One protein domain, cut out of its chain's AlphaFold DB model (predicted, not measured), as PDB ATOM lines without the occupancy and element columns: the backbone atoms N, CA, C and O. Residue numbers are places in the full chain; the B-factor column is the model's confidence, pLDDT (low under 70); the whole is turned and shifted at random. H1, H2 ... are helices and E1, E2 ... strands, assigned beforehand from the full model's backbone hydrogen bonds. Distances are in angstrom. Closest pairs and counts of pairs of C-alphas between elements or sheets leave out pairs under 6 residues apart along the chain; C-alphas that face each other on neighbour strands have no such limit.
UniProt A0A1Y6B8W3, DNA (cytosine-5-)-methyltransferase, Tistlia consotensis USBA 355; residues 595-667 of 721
ATOM      1  N   PRO A 595      30.984 -18.619 -35.083       97.06
ATOM      2  CA  PRO A 595      31.916 -17.499 -35.257       97.06
ATOM      3  C   PRO A 595      32.795 -17.698 -36.494       97.06
ATOM      4  O   PRO A 595      33.340 -18.791 -36.691       97.06
ATOM      5  N   LEU A 596      32.898 -16.686 -37.360       96.75
ATOM      6  CA  LEU A 596      33.657 -16.774 -38.610       96.75
ATOM      7  C   LEU A 596      35.122 -17.114 -38.307       96.75
ATOM      8  O   LEU A 596      35.636 -18.144 -38.764       96.75
ATOM      9  N   PHE A 597      35.737 -16.275 -37.473       96.00
ATOM     10  CA  PHE A 597      37.085 -16.427 -36.948       96.00
ATOM     11  C   PHE A 597      37.058 -17.355 -35.731       96.00
ATOM     12  O   PHE A 597      36.647 -16.971 -34.642       96.00
ATOM     13  N   ARG A 598      37.475 -18.609 -35.926       94.50
ATOM     14  CA  ARG A 598      37.665 -19.583 -34.842       94.50
ATOM     15  C   ARG A 598      38.790 -20.566 -35.184       94.50
ATOM     16  O   ARG A 598      39.017 -20.806 -36.378       94.50
ATOM     17  N   PRO A 599      39.433 -21.201 -34.187       93.00
ATOM     18  CA  PRO A 599      40.360 -22.304 -34.421       93.00
ATOM     19  C   PRO A 599      39.744 -23.407 -35.298       93.00
ATOM     20  O   PRO A 599      38.548 -23.705 -35.214       93.00
ATOM     21  N   GLY A 600      40.551 -23.991 -36.185       92.06
ATOM     22  CA  GLY A 600      40.121 -25.051 -37.105       92.06
ATOM     23  C   GLY A 600      39.232 -24.605 -38.278       92.06
ATOM     24  O   GLY A 600      38.750 -25.453 -39.028       92.06
ATOM     25  N   ARG A 601      38.989 -23.301 -38.486       94.25
ATOM     26  CA  ARG A 601      38.391 -22.813 -39.743       94.25
ATOM     27  C   ARG A 601      39.438 -22.885 -40.861       94.25
ATOM     28  O   ARG A 601      40.538 -22.368 -40.700       94.25
ATOM     29  N   ALA A 602      39.092 -23.484 -42.002       92.94
ATOM     30  CA  ALA A 602      39.999 -23.590 -43.145       92.94
ATOM     31  C   ALA A 602      40.493 -22.207 -43.616       92.94
ATOM     32  O   ALA A 602      39.681 -21.303 -43.835       92.94
ATOM     33  N   THR A 603      41.805 -22.061 -43.828       92.56
ATOM     34  CA  THR A 603      42.463 -20.791 -44.194       92.56
ATOM     35  C   THR A 603      41.814 -20.142 -45.415       92.56
ATOM     36  O   THR A 603      41.391 -18.991 -45.354       92.56
ATOM     37  N   ALA A 604      41.568 -20.927 -46.468       91.12
ATOM     38  CA  ALA A 604      40.911 -20.459 -47.686       91.12
ATOM     39  C   ALA A 604      39.447 -20.002 -47.487       91.12
ATOM     40  O   ALA A 604      38.890 -19.318 -48.344       91.12
ATOM     41  N   THR A 605      38.773 -20.374 -46.394       92.31
ATOM     42  CA  THR A 605      37.468 -19.787 -46.032       92.31
ATOM     43  C   THR A 605      37.658 -18.407 -45.409       92.31
ATOM     44  O   THR A 605      36.938 -17.477 -45.765       92.31
ATOM     45  N   LEU A 606      38.648 -18.259 -44.523       94.88
ATOM     46  CA  LEU A 606      38.982 -16.984 -43.886       94.88
ATOM     47  C   LEU A 606      39.482 -15.952 -44.907       94.88
ATOM     48  O   LEU A 606      39.071 -14.802 -44.845       94.88
ATOM     49  N   GLU A 607      40.299 -16.355 -45.881       93.38
ATOM     50  CA  GLU A 607      40.780 -15.492 -46.975       93.38
ATOM     51  C   GLU A 607      39.646 -14.987 -47.879       93.38
ATOM     52  O   GLU A 607      39.608 -13.815 -48.250       93.38
ATOM     53  N   ARG A 608      38.678 -15.852 -48.221       94.38
ATOM     54  CA  ARG A 608      37.474 -15.445 -48.968       94.38
ATOM     55  C   ARG A 608      36.612 -14.479 -48.166       94.38
ATOM     56  O   ARG A 608      36.119 -13.510 -48.730       94.38
ATOM     57  N   ALA A 609      36.447 -14.735 -46.870       95.31
ATOM     58  CA  ALA A 609      35.654 -13.872 -46.009       95.31
ATOM     59  C   ALA A 609      36.328 -12.510 -45.781       95.31
ATOM     60  O   ALA A 609      35.664 -11.492 -45.924       95.31
ATOM     61  N   ARG A 610      37.645 -12.468 -45.531       95.69
ATOM     62  CA  ARG A 610      38.411 -11.214 -45.411       95.69
ATOM     63  C   ARG A 610      38.293 -10.353 -46.665       95.69
ATOM     64  O   ARG A 610      37.915  -9.202 -46.539       95.69
ATOM     65  N   ARG A 611      38.480 -10.930 -47.862       94.88
ATOM     66  CA  ARG A 611      38.287 -10.210 -49.138       94.88
ATOM     67  C   ARG A 611      36.851  -9.712 -49.355       94.88
ATOM     68  O   ARG A 611      36.655  -8.762 -50.101       94.88
ATOM     69  N   GLY A 612      35.852 -10.363 -48.755       95.00
ATOM     70  CA  GLY A 612      34.464  -9.890 -48.766       95.00
ATOM     71  C   GLY A 612      34.240  -8.711 -47.817       95.00
ATOM     72  O   GLY A 612      33.651  -7.718 -48.224       95.00
ATOM     73  N   ILE A 613      34.769  -8.797 -46.591       96.56
ATOM     74  CA  ILE A 613      34.720  -7.723 -45.580       96.56
ATOM     75  C   ILE A 613      35.475  -6.479 -46.073       96.56
ATOM     76  O   ILE A 613      34.952  -5.377 -46.009       96.56
ATOM     77  N   GLU A 614      36.674  -6.657 -46.625       96.19
ATOM     78  CA  GLU A 614      37.502  -5.590 -47.198       96.19
ATOM     79  C   GLU A 614      36.798  -4.859 -48.353       96.19
ATOM     80  O   GLU A 614      36.867  -3.639 -48.452       96.19
ATOM     81  N   ALA A 615      36.081  -5.595 -49.210       95.12
ATOM     82  CA  ALA A 615      35.422  -5.032 -50.387       95.12
ATOM     83  C   ALA A 615      34.034  -4.421 -50.118       95.12
ATOM     84  O   ALA A 615      33.564  -3.633 -50.936       95.12
ATOM     85  N   LEU A 616      33.353  -4.815 -49.036       96.00
ATOM     86  CA  LEU A 616      31.981  -4.383 -48.719       96.00
ATOM     87  C   LEU A 616      31.872  -3.538 -47.442       96.00
ATOM     88  O   LEU A 616      30.856  -2.876 -47.250       96.00
ATOM     89  N   GLY A 617      32.895  -3.550 -46.589       95.69
ATOM     90  CA  GLY A 617      32.865  -2.984 -45.244       95.69
ATOM     91  C   GLY A 617      32.412  -3.986 -44.178       95.69
ATOM     92  O   GLY A 617      31.772  -5.007 -44.450       95.69
ATOM     93  N   GLU A 618      32.750  -3.688 -42.923       95.19
ATOM     94  CA  GLU A 618      32.251  -4.436 -41.770       95.19
ATOM     95  C   GLU A 618      30.743  -4.206 -41.565       95.19
ATOM     96  O   GLU A 618      30.195  -3.161 -41.910       95.19
ATOM     97  N   GLY A 619      30.051  -5.210 -41.023       94.88
ATOM     98  CA  GLY A 619      28.600  -5.191 -40.820       94.88
ATOM     99  C   GLY A 619      27.764  -5.566 -42.051       94.88
ATOM    100  O   GLY A 619      26.596  -5.916 -41.892       94.88
ATOM    101  N   VAL A 620      28.330  -5.552 -43.265       96.56
ATOM    102  CA  VAL A 620      27.586  -5.796 -44.516       96.56
ATOM    103  C   VAL A 620      27.529  -7.295 -44.855       96.56
ATOM    104  O   VAL A 620      28.557  -7.873 -45.211       96.56
ATOM    105  N   PRO A 621      26.358  -7.965 -44.792       96.62
ATOM    106  CA  PRO A 621      26.255  -9.409 -45.011       96.62
ATOM    107  C   PRO A 621      26.525  -9.821 -46.468       96.62
ATOM    108  O   PRO A 621      26.095  -9.168 -47.419       96.62
ATOM    109  N   PHE A 622      27.211 -10.953 -46.651       97.06
ATOM    110  CA  PHE A 622      27.625 -11.453 -47.968       97.06
ATOM    111  C   PHE A 622      27.795 -12.978 -47.999       97.06
ATOM    112  O   PHE A 622      27.863 -13.649 -46.973       97.06
ATOM    113  N   LEU A 623      27.898 -13.553 -49.198       96.75
ATOM    114  CA  LEU A 623      28.140 -14.981 -49.401       96.75
ATOM    115  C   LEU A 623      29.622 -15.260 -49.663       96.75
ATOM    116  O   LEU A 623      30.183 -14.768 -50.637       96.75
ATOM    117  N   VAL A 624      30.237 -16.141 -48.879       95.19
ATOM    118  CA  VAL A 624      31.422 -16.911 -49.280       95.19
ATOM    119  C   VAL A 624      30.983 -18.016 -50.241       95.19
ATOM    120  O   VAL A 624      29.991 -18.711 -50.006       95.19
ATOM    121  N   VAL A 625      31.722 -18.190 -51.336       91.44
ATOM    122  CA  VAL A 625      31.338 -19.052 -52.456       91.44
ATOM    123  C   VAL A 625      32.436 -20.061 -52.797       91.44
ATOM    124  O   VAL A 625      33.512 -19.712 -53.285       91.44
ATOM    125  N   TYR A 626      32.141 -21.346 -52.602       83.94
ATOM    126  CA  TYR A 626      33.096 -22.446 -52.747       83.94
ATOM    127  C   TYR A 626      33.128 -23.018 -54.178       83.94
ATOM    128  O   TYR A 626      32.627 -24.115 -54.438       83.94
ATOM    129  N   TYR A 627      33.739 -22.301 -55.127       74.88
ATOM    130  CA  TYR A 627      34.106 -22.853 -56.444       74.88
ATOM    131  C   TYR A 627      35.611 -23.141 -56.538       74.88
ATOM    132  O   TYR A 627      36.423 -22.489 -55.889       74.88
ATOM    133  N   GLY A 628      35.982 -24.116 -57.377       55.66
ATOM    134  CA  GLY A 628      37.385 -24.474 -57.637       55.66
ATOM    135  C   GLY A 628      38.145 -23.471 -58.515       55.66
ATOM    136  O   GLY A 628      39.354 -23.590 -58.665       55.66
ATOM    137  N   SER A 629      37.452 -22.485 -59.092       54.41
ATOM    138  CA  SER A 629      38.047 -21.367 -59.823       54.41
ATOM    139  C   SER A 629      37.634 -20.049 -59.165       54.41
ATOM    140  O   SER A 629      36.484 -19.619 -59.239       54.41
ATOM    141  N   ASP A 630      38.590 -19.395 -58.505       57.84
ATOM    142  CA  ASP A 630      38.366 -18.242 -57.622       57.84
ATOM    143  C   ASP A 630      38.192 -16.906 -58.379       57.84
ATOM    144  O   ASP A 630      38.573 -15.850 -57.885       57.84
ATOM    145  N   ARG A 631      37.604 -16.933 -59.588       57.03
ATOM    146  CA  ARG A 631      37.574 -15.829 -60.584       57.03
ATOM    147  C   ARG A 631      36.956 -14.496 -60.114       57.03
ATOM    148  O   ARG A 631      36.902 -13.553 -60.889       57.03
ATOM    149  N   ALA A 632      36.443 -14.435 -58.892       61.44
ATOM    150  CA  ALA A 632      35.834 -13.256 -58.285       61.44
ATOM    151  C   ALA A 632      36.007 -13.280 -56.751       61.44
ATOM    152  O   ALA A 632      35.030 -13.150 -56.014       61.44
ATOM    153  N   GLY A 633      37.221 -13.588 -56.274       77.06
ATOM    154  CA  GLY A 633      37.603 -13.532 -54.853       77.06
ATOM    155  C   GLY A 633      36.909 -14.538 -53.925       77.06
ATOM    156  O   GLY A 633      37.027 -14.445 -52.704       77.06
ATOM    157  N   GLY A 634      36.154 -15.488 -54.483       89.88
ATOM    158  CA  GLY A 634      35.436 -16.507 -53.716       89.88
ATOM    159  C   GLY A 634      34.347 -15.949 -52.799       89.88
ATOM    160  O   GLY A 634      33.968 -16.618 -51.841       89.88
ATOM    161  N   TRP A 635      33.830 -14.754 -53.095       93.19
ATOM    162  CA  TRP A 635      32.701 -14.150 -52.393       93.19
ATOM    163  C   TRP A 635      31.677 -13.529 -53.365       93.19
ATOM    164  O   TRP A 635      31.867 -13.486 -54.591       93.19
ATOM    165  N   GLN A 636      30.529 -13.122 -52.825       93.88
ATOM    166  CA  GLN A 636      29.431 -12.474 -53.531       93.88
ATOM    167  C   GLN A 636      28.593 -11.593 -52.587       93.88
ATOM    168  O   GLN A 636      28.101 -12.082 -51.579       93.88
ATOM    169  N   SER A 637      28.353 -10.339 -52.982       95.38
ATOM    170  CA  SER A 637      27.330  -9.467 -52.381       95.38
ATOM    171  C   SER A 637      25.898  -9.996 -52.599       95.38
ATOM    172  O   SER A 637      25.627 -10.714 -53.569       95.38
ATOM    173  N   LEU A 638      24.986  -9.655 -51.684       96.44
ATOM    174  CA  LEU A 638      23.587 -10.102 -51.681       96.44
ATOM    175  C   LEU A 638      22.655  -9.281 -52.588       96.44
ATOM    176  O   LEU A 638      21.561  -9.747 -52.902       96.44
ATOM    177  N   ASP A 639      23.088  -8.101 -53.031       95.38
ATOM    178  CA  ASP A 639      22.362  -7.175 -53.920       95.38
ATOM    179  C   ASP A 639      22.113  -7.718 -55.341       95.38
ATOM    180  O   ASP A 639      21.220  -7.252 -56.045       95.38
ATOM    181  N   ARG A 640      22.864  -8.742 -55.759       94.38
ATOM    182  CA  ARG A 640      22.753  -9.387 -57.076       94.38
ATOM    183  C   ARG A 640      22.222 -10.826 -56.984       94.38
ATOM    184  O   ARG A 640      22.433 -11.478 -55.958       94.38
ATOM    185  N   PRO A 641      21.619 -11.381 -58.056       95.75
ATOM    186  CA  PRO A 641      21.125 -12.759 -58.057       95.75
ATOM    187  C   PRO A 641      22.223 -13.785 -57.733       95.75
ATOM    188  O   PRO A 641      23.393 -13.619 -58.108       95.75
ATOM    189  N   LEU A 642      21.852 -14.880 -57.066       95.38
ATOM    190  CA  LEU A 642      22.763 -15.957 -56.665       95.38
ATOM    191  C   LEU A 642      23.524 -16.520 -57.882       95.38
ATOM    192  O   LEU A 642      22.978 -16.619 -58.981       95.38
ATOM    193  N   ARG A 643      24.789 -16.928 -57.723       93.00
ATOM    194  CA  ARG A 643      25.459 -17.746 -58.757       93.00
ATOM    195  C   ARG A 643      24.738 -19.086 -58.939       93.00
ATOM    196  O   ARG A 643      24.020 -19.543 -58.056       93.00
ATOM    197  N   THR A 644      24.956 -19.734 -60.082       93.06
ATOM    198  CA  THR A 644      24.294 -21.000 -60.437       93.06
ATOM    199  C   THR A 644      24.405 -22.047 -59.323       93.06
ATOM    200  O   THR A 644      25.496 -22.545 -59.032       93.06
ATOM    201  N   LEU A 645      23.261 -22.433 -58.756       93.50
ATOM    202  CA  LEU A 645      23.154 -23.501 -57.774       93.50
ATOM    203  C   LEU A 645      23.602 -24.825 -58.403       93.50
ATOM    204  O   LEU A 645      23.171 -25.193 -59.498       93.50
ATOM    205  N   THR A 646      24.495 -25.531 -57.714       92.06
ATOM    206  CA  THR A 646      25.039 -26.822 -58.159       92.06
ATOM    207  C   THR A 646      24.620 -27.938 -57.216       92.06
ATOM    208  O   THR A 646      24.093 -27.681 -56.141       92.06
ATOM    209  N   THR A 647      24.916 -29.182 -57.584       92.00
ATOM    210  CA  THR A 647      24.639 -30.370 -56.763       92.00
ATOM    211  C   THR A 647      25.432 -30.464 -55.459       92.00
ATOM    212  O   THR A 647      25.153 -31.336 -54.639       92.00
ATOM    213  N   LEU A 648      26.433 -29.601 -55.275       90.75
ATOM    214  CA  LEU A 648      27.180 -29.461 -54.031       90.75
ATOM    215  C   LEU A 648      26.780 -28.167 -53.331       90.75
ATOM    216  O   LEU A 648      26.536 -27.148 -53.983       90.75
ATOM    217  N   ASP A 649      26.791 -28.220 -52.004       91.00
ATOM    218  CA  ASP A 649      26.634 -27.054 -51.150       91.00
ATOM    219  C   ASP A 649      27.855 -26.131 -51.296       91.00
ATOM    220  O   ASP A 649      28.997 -26.563 -51.122       91.00
ATOM    221  N   ARG A 650      27.621 -24.880 -51.701       91.56
ATOM    222  CA  ARG A 650      28.679 -23.937 -52.110       91.56
ATOM    223  C   ARG A 650      28.507 -22.518 -51.581       91.56
ATOM    224  O   ARG A 650      29.358 -21.688 -51.892       91.56
ATOM    225  N   PHE A 651      27.469 -22.232 -50.801       95.31
ATOM    226  CA  PHE A 651      27.144 -20.870 -50.373       95.31
ATOM    227  C   PHE A 651      27.133 -20.778 -48.848       95.31
ATOM    228  O   PHE A 651      26.241 -21.313 -48.193       95.31
ATOM    229  N   GLY A 652      28.149 -20.117 -48.293       96.12
ATOM    230  CA  GLY A 652      28.222 -19.774 -46.877       96.12
ATOM    231  C   GLY A 652      27.844 -18.313 -46.667       96.12
ATOM    232  O   GLY A 652      28.546 -17.446 -47.168       96.12
ATOM    233  N   LEU A 653      26.774 -18.028 -45.934       97.31
ATOM    234  CA  LEU A 653      26.401 -16.674 -45.539       97.31
ATOM    235  C   LEU A 653      27.263 -16.209 -44.361       97.31
ATOM    236  O   LEU A 653      27.275 -16.849 -43.307       97.31
ATOM    237  N   VAL A 654      27.961 -15.092 -44.563       97.19
ATOM    238  CA  VAL A 654      28.586 -14.281 -43.518       97.19
ATOM    239  C   VAL A 654      27.611 -13.164 -43.151       97.19
ATOM    240  O   VAL A 654      27.148 -12.424 -44.019       97.19
ATOM    241  N   GLN A 655      27.287 -13.072 -41.867       95.69
ATOM    242  CA  GLN A 655      26.367 -12.098 -41.281       95.69
ATOM    243  C   GLN A 655      26.899 -11.661 -39.911       95.69
ATOM    244  O   GLN A 655      27.636 -12.416 -39.279       95.69
ATOM    245  N   TRP A 656      26.517 -10.478 -39.439       95.31
ATOM    246  CA  TRP A 656      26.909  -9.982 -38.120       95.31
ATOM    247  C   TRP A 656      25.769 -10.209 -37.130       95.31
ATOM    248  O   TRP A 656      24.618  -9.905 -37.431       95.31
ATOM    249  N   ILE A 657      26.095 -10.769 -35.967       93.25
ATOM    250  CA  ILE A 657      25.179 -10.978 -34.838       93.25
ATOM    251  C   ILE A 657      25.915 -10.460 -33.606       93.25
ATOM    252  O   ILE A 657      27.034 -10.902 -33.351       93.25
ATOM    253  N   GLU A 658      25.314  -9.508 -32.887       91.62
ATOM    254  CA  GLU A 658      25.918  -8.853 -31.708       91.62
ATOM    255  C   GLU A 658      27.290  -8.209 -32.009       91.62
ATOM    256  O   GLU A 658      28.199  -8.205 -31.187       91.62
ATOM    257  N   GLY A 659      27.465  -7.689 -33.231       91.81
ATOM    258  CA  GLY A 659      28.733  -7.121 -33.708       91.81
ATOM    259  C   GLY A 659      29.776  -8.156 -34.154       91.81
ATOM    260  O   GLY A 659      30.720  -7.797 -34.853       91.81
ATOM    261  N   GLU A 660      29.597  -9.446 -33.854       94.62
ATOM    262  CA  GLU A 660      30.518 -10.500 -34.287       94.62
ATOM    263  C   GLU A 660      30.169 -11.043 -35.688       94.62
ATOM    264  O   GLU A 660      29.018 -11.421 -35.936       94.62
ATOM    265  N   PRO A 661      31.148 -11.201 -36.603       96.81
ATOM    266  CA  PRO A 661      30.925 -11.880 -37.872       96.81
ATOM    267  C   PRO A 661      30.771 -13.394 -37.659       96.81
ATOM    268  O   PRO A 661      31.674 -14.089 -37.175       96.81
ATOM    269  N   ARG A 662      29.633 -13.941 -38.086       96.94
ATOM    270  CA  ARG A 662      29.282 -15.363 -38.001       96.94
ATOM    271  C   ARG A 662      29.025 -15.954 -39.388       96.94
ATOM    272  O   ARG A 662      28.593 -15.271 -40.310       96.94
ATOM    273  N   LEU A 663      29.302 -17.249 -39.529       96.75
ATOM    274  CA  LEU A 663      29.185 -18.029 -40.762       96.75
ATOM    275  C   LEU A 663      28.191 -19.188 -40.584       96.75
ATOM    276  O   LEU A 663      28.318 -19.983 -39.642       96.75
ATOM    277  N   ARG A 664      27.268 -19.334 -41.542       95.94
ATOM    278  CA  ARG A 664      26.425 -20.528 -41.760       95.94
ATOM    279  C   ARG A 664      26.390 -20.897 -43.243       95.94
ATOM    280  O   ARG A 664      26.671 -20.055 -44.083       95.94
ATOM    281  N   MET A 665      26.023 -22.129 -43.589       96.56
ATOM    282  CA  MET A 665      25.652 -22.449 -44.979       96.56
ATOM    283  C   MET A 665      24.213 -21.991 -45.263       96.56
ATOM    284  O   MET A 665      23.407 -21.896 -44.330       96.56
ATOM    285  N   LEU A 666      23.885 -21.739 -46.534       96.88
ATOM    286  CA  LEU A 666      22.494 -21.553 -46.959       96.88
ATOM    287  C   LEU A 666      21.695 -22.850 -46.779       96.88
ATOM    288  O   LEU A 666      22.229 -23.951 -46.922       96.88
ATOM    289  N   GLN A 667      20.419 -22.742 -46.440       95.88
ATOM    290  CA  GLN A 667      19.567 -23.872 -46.086       95.88
ATOM    291  C   GLN A 667      18.648 -24.298 -47.227       95.88
ATOM    292  O   GLN A 667      18.478 -23.597 -48.220       95.88
TER     293      GLN A 667
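This is residues 595 to 667 of the 721 residues of the protein "DNA (cytosine-5-)-methyltransferase" of Tistlia consotensis USBA 355 (UniProt A0A1Y6B8W3). A strongly turned sheet of four strands has one helix, H1, lying slantwise over one face, while no named helix covers the other; a long loop, residues 638 to 650, swings out between E2 and E3. The 73 printed residues hold, along the chain, H1, E1, E2, E3 and E4, and the sheet's order is E2, E1, E3, E4, antiparallel throughout. The class is mixed, helices and strands, with 34 residues, under half, in named elements. The whole is compact, radius of gyration of the C-alphas 11.6 A, and rounded, with spans of 32 by 29 by 24 A.

In the sheet, E1, residues 622 to 625, and E3, residues 651 to 657, are antiparallel inner strands, with N 624 and O 652 2.7 A apart. E2, residues 635 to 637, is an edge strand and forms a hairpin with E1, N 636 and O 623 being 2.8 A apart. E4, residues 660 to 665, is the other edge strand and forms a hairpin with E3, N 653 and O 664 being 2.7 A apart. H1, residues 603 to 616, is on the sheet at a height of 8.5 A, over E1 and E3, two layers in that a helix is on one face of a sheet. It runs slantwise to the strands, at 37 degrees to E1 on the local plane. The closest C-alphas of H1 and E1 are those of Ala 609 and Val 624, 6.2 A apart. Every O i to N i+4 pair in H1 is within hydrogen-bond range. E2 and E4 are apart.

E3 is 18.5 A long, E4 16.8 A, E1 9.6 A and E2 7.1 A from first to last C-alpha. H1 spans 20.0 A, from C-alpha 603 at (42.463, -20.791, -44.194). E4 ends with C-alpha 665 at (25.652, -22.449, -44.979).

The two C-alphas farthest apart, those of Ser 629 and Glu 658, are 33.1 A apart. The printed part has no cut. The link from E2 to E3 is long, 13 residues. Residues 628 to 632 have pLDDT under 70.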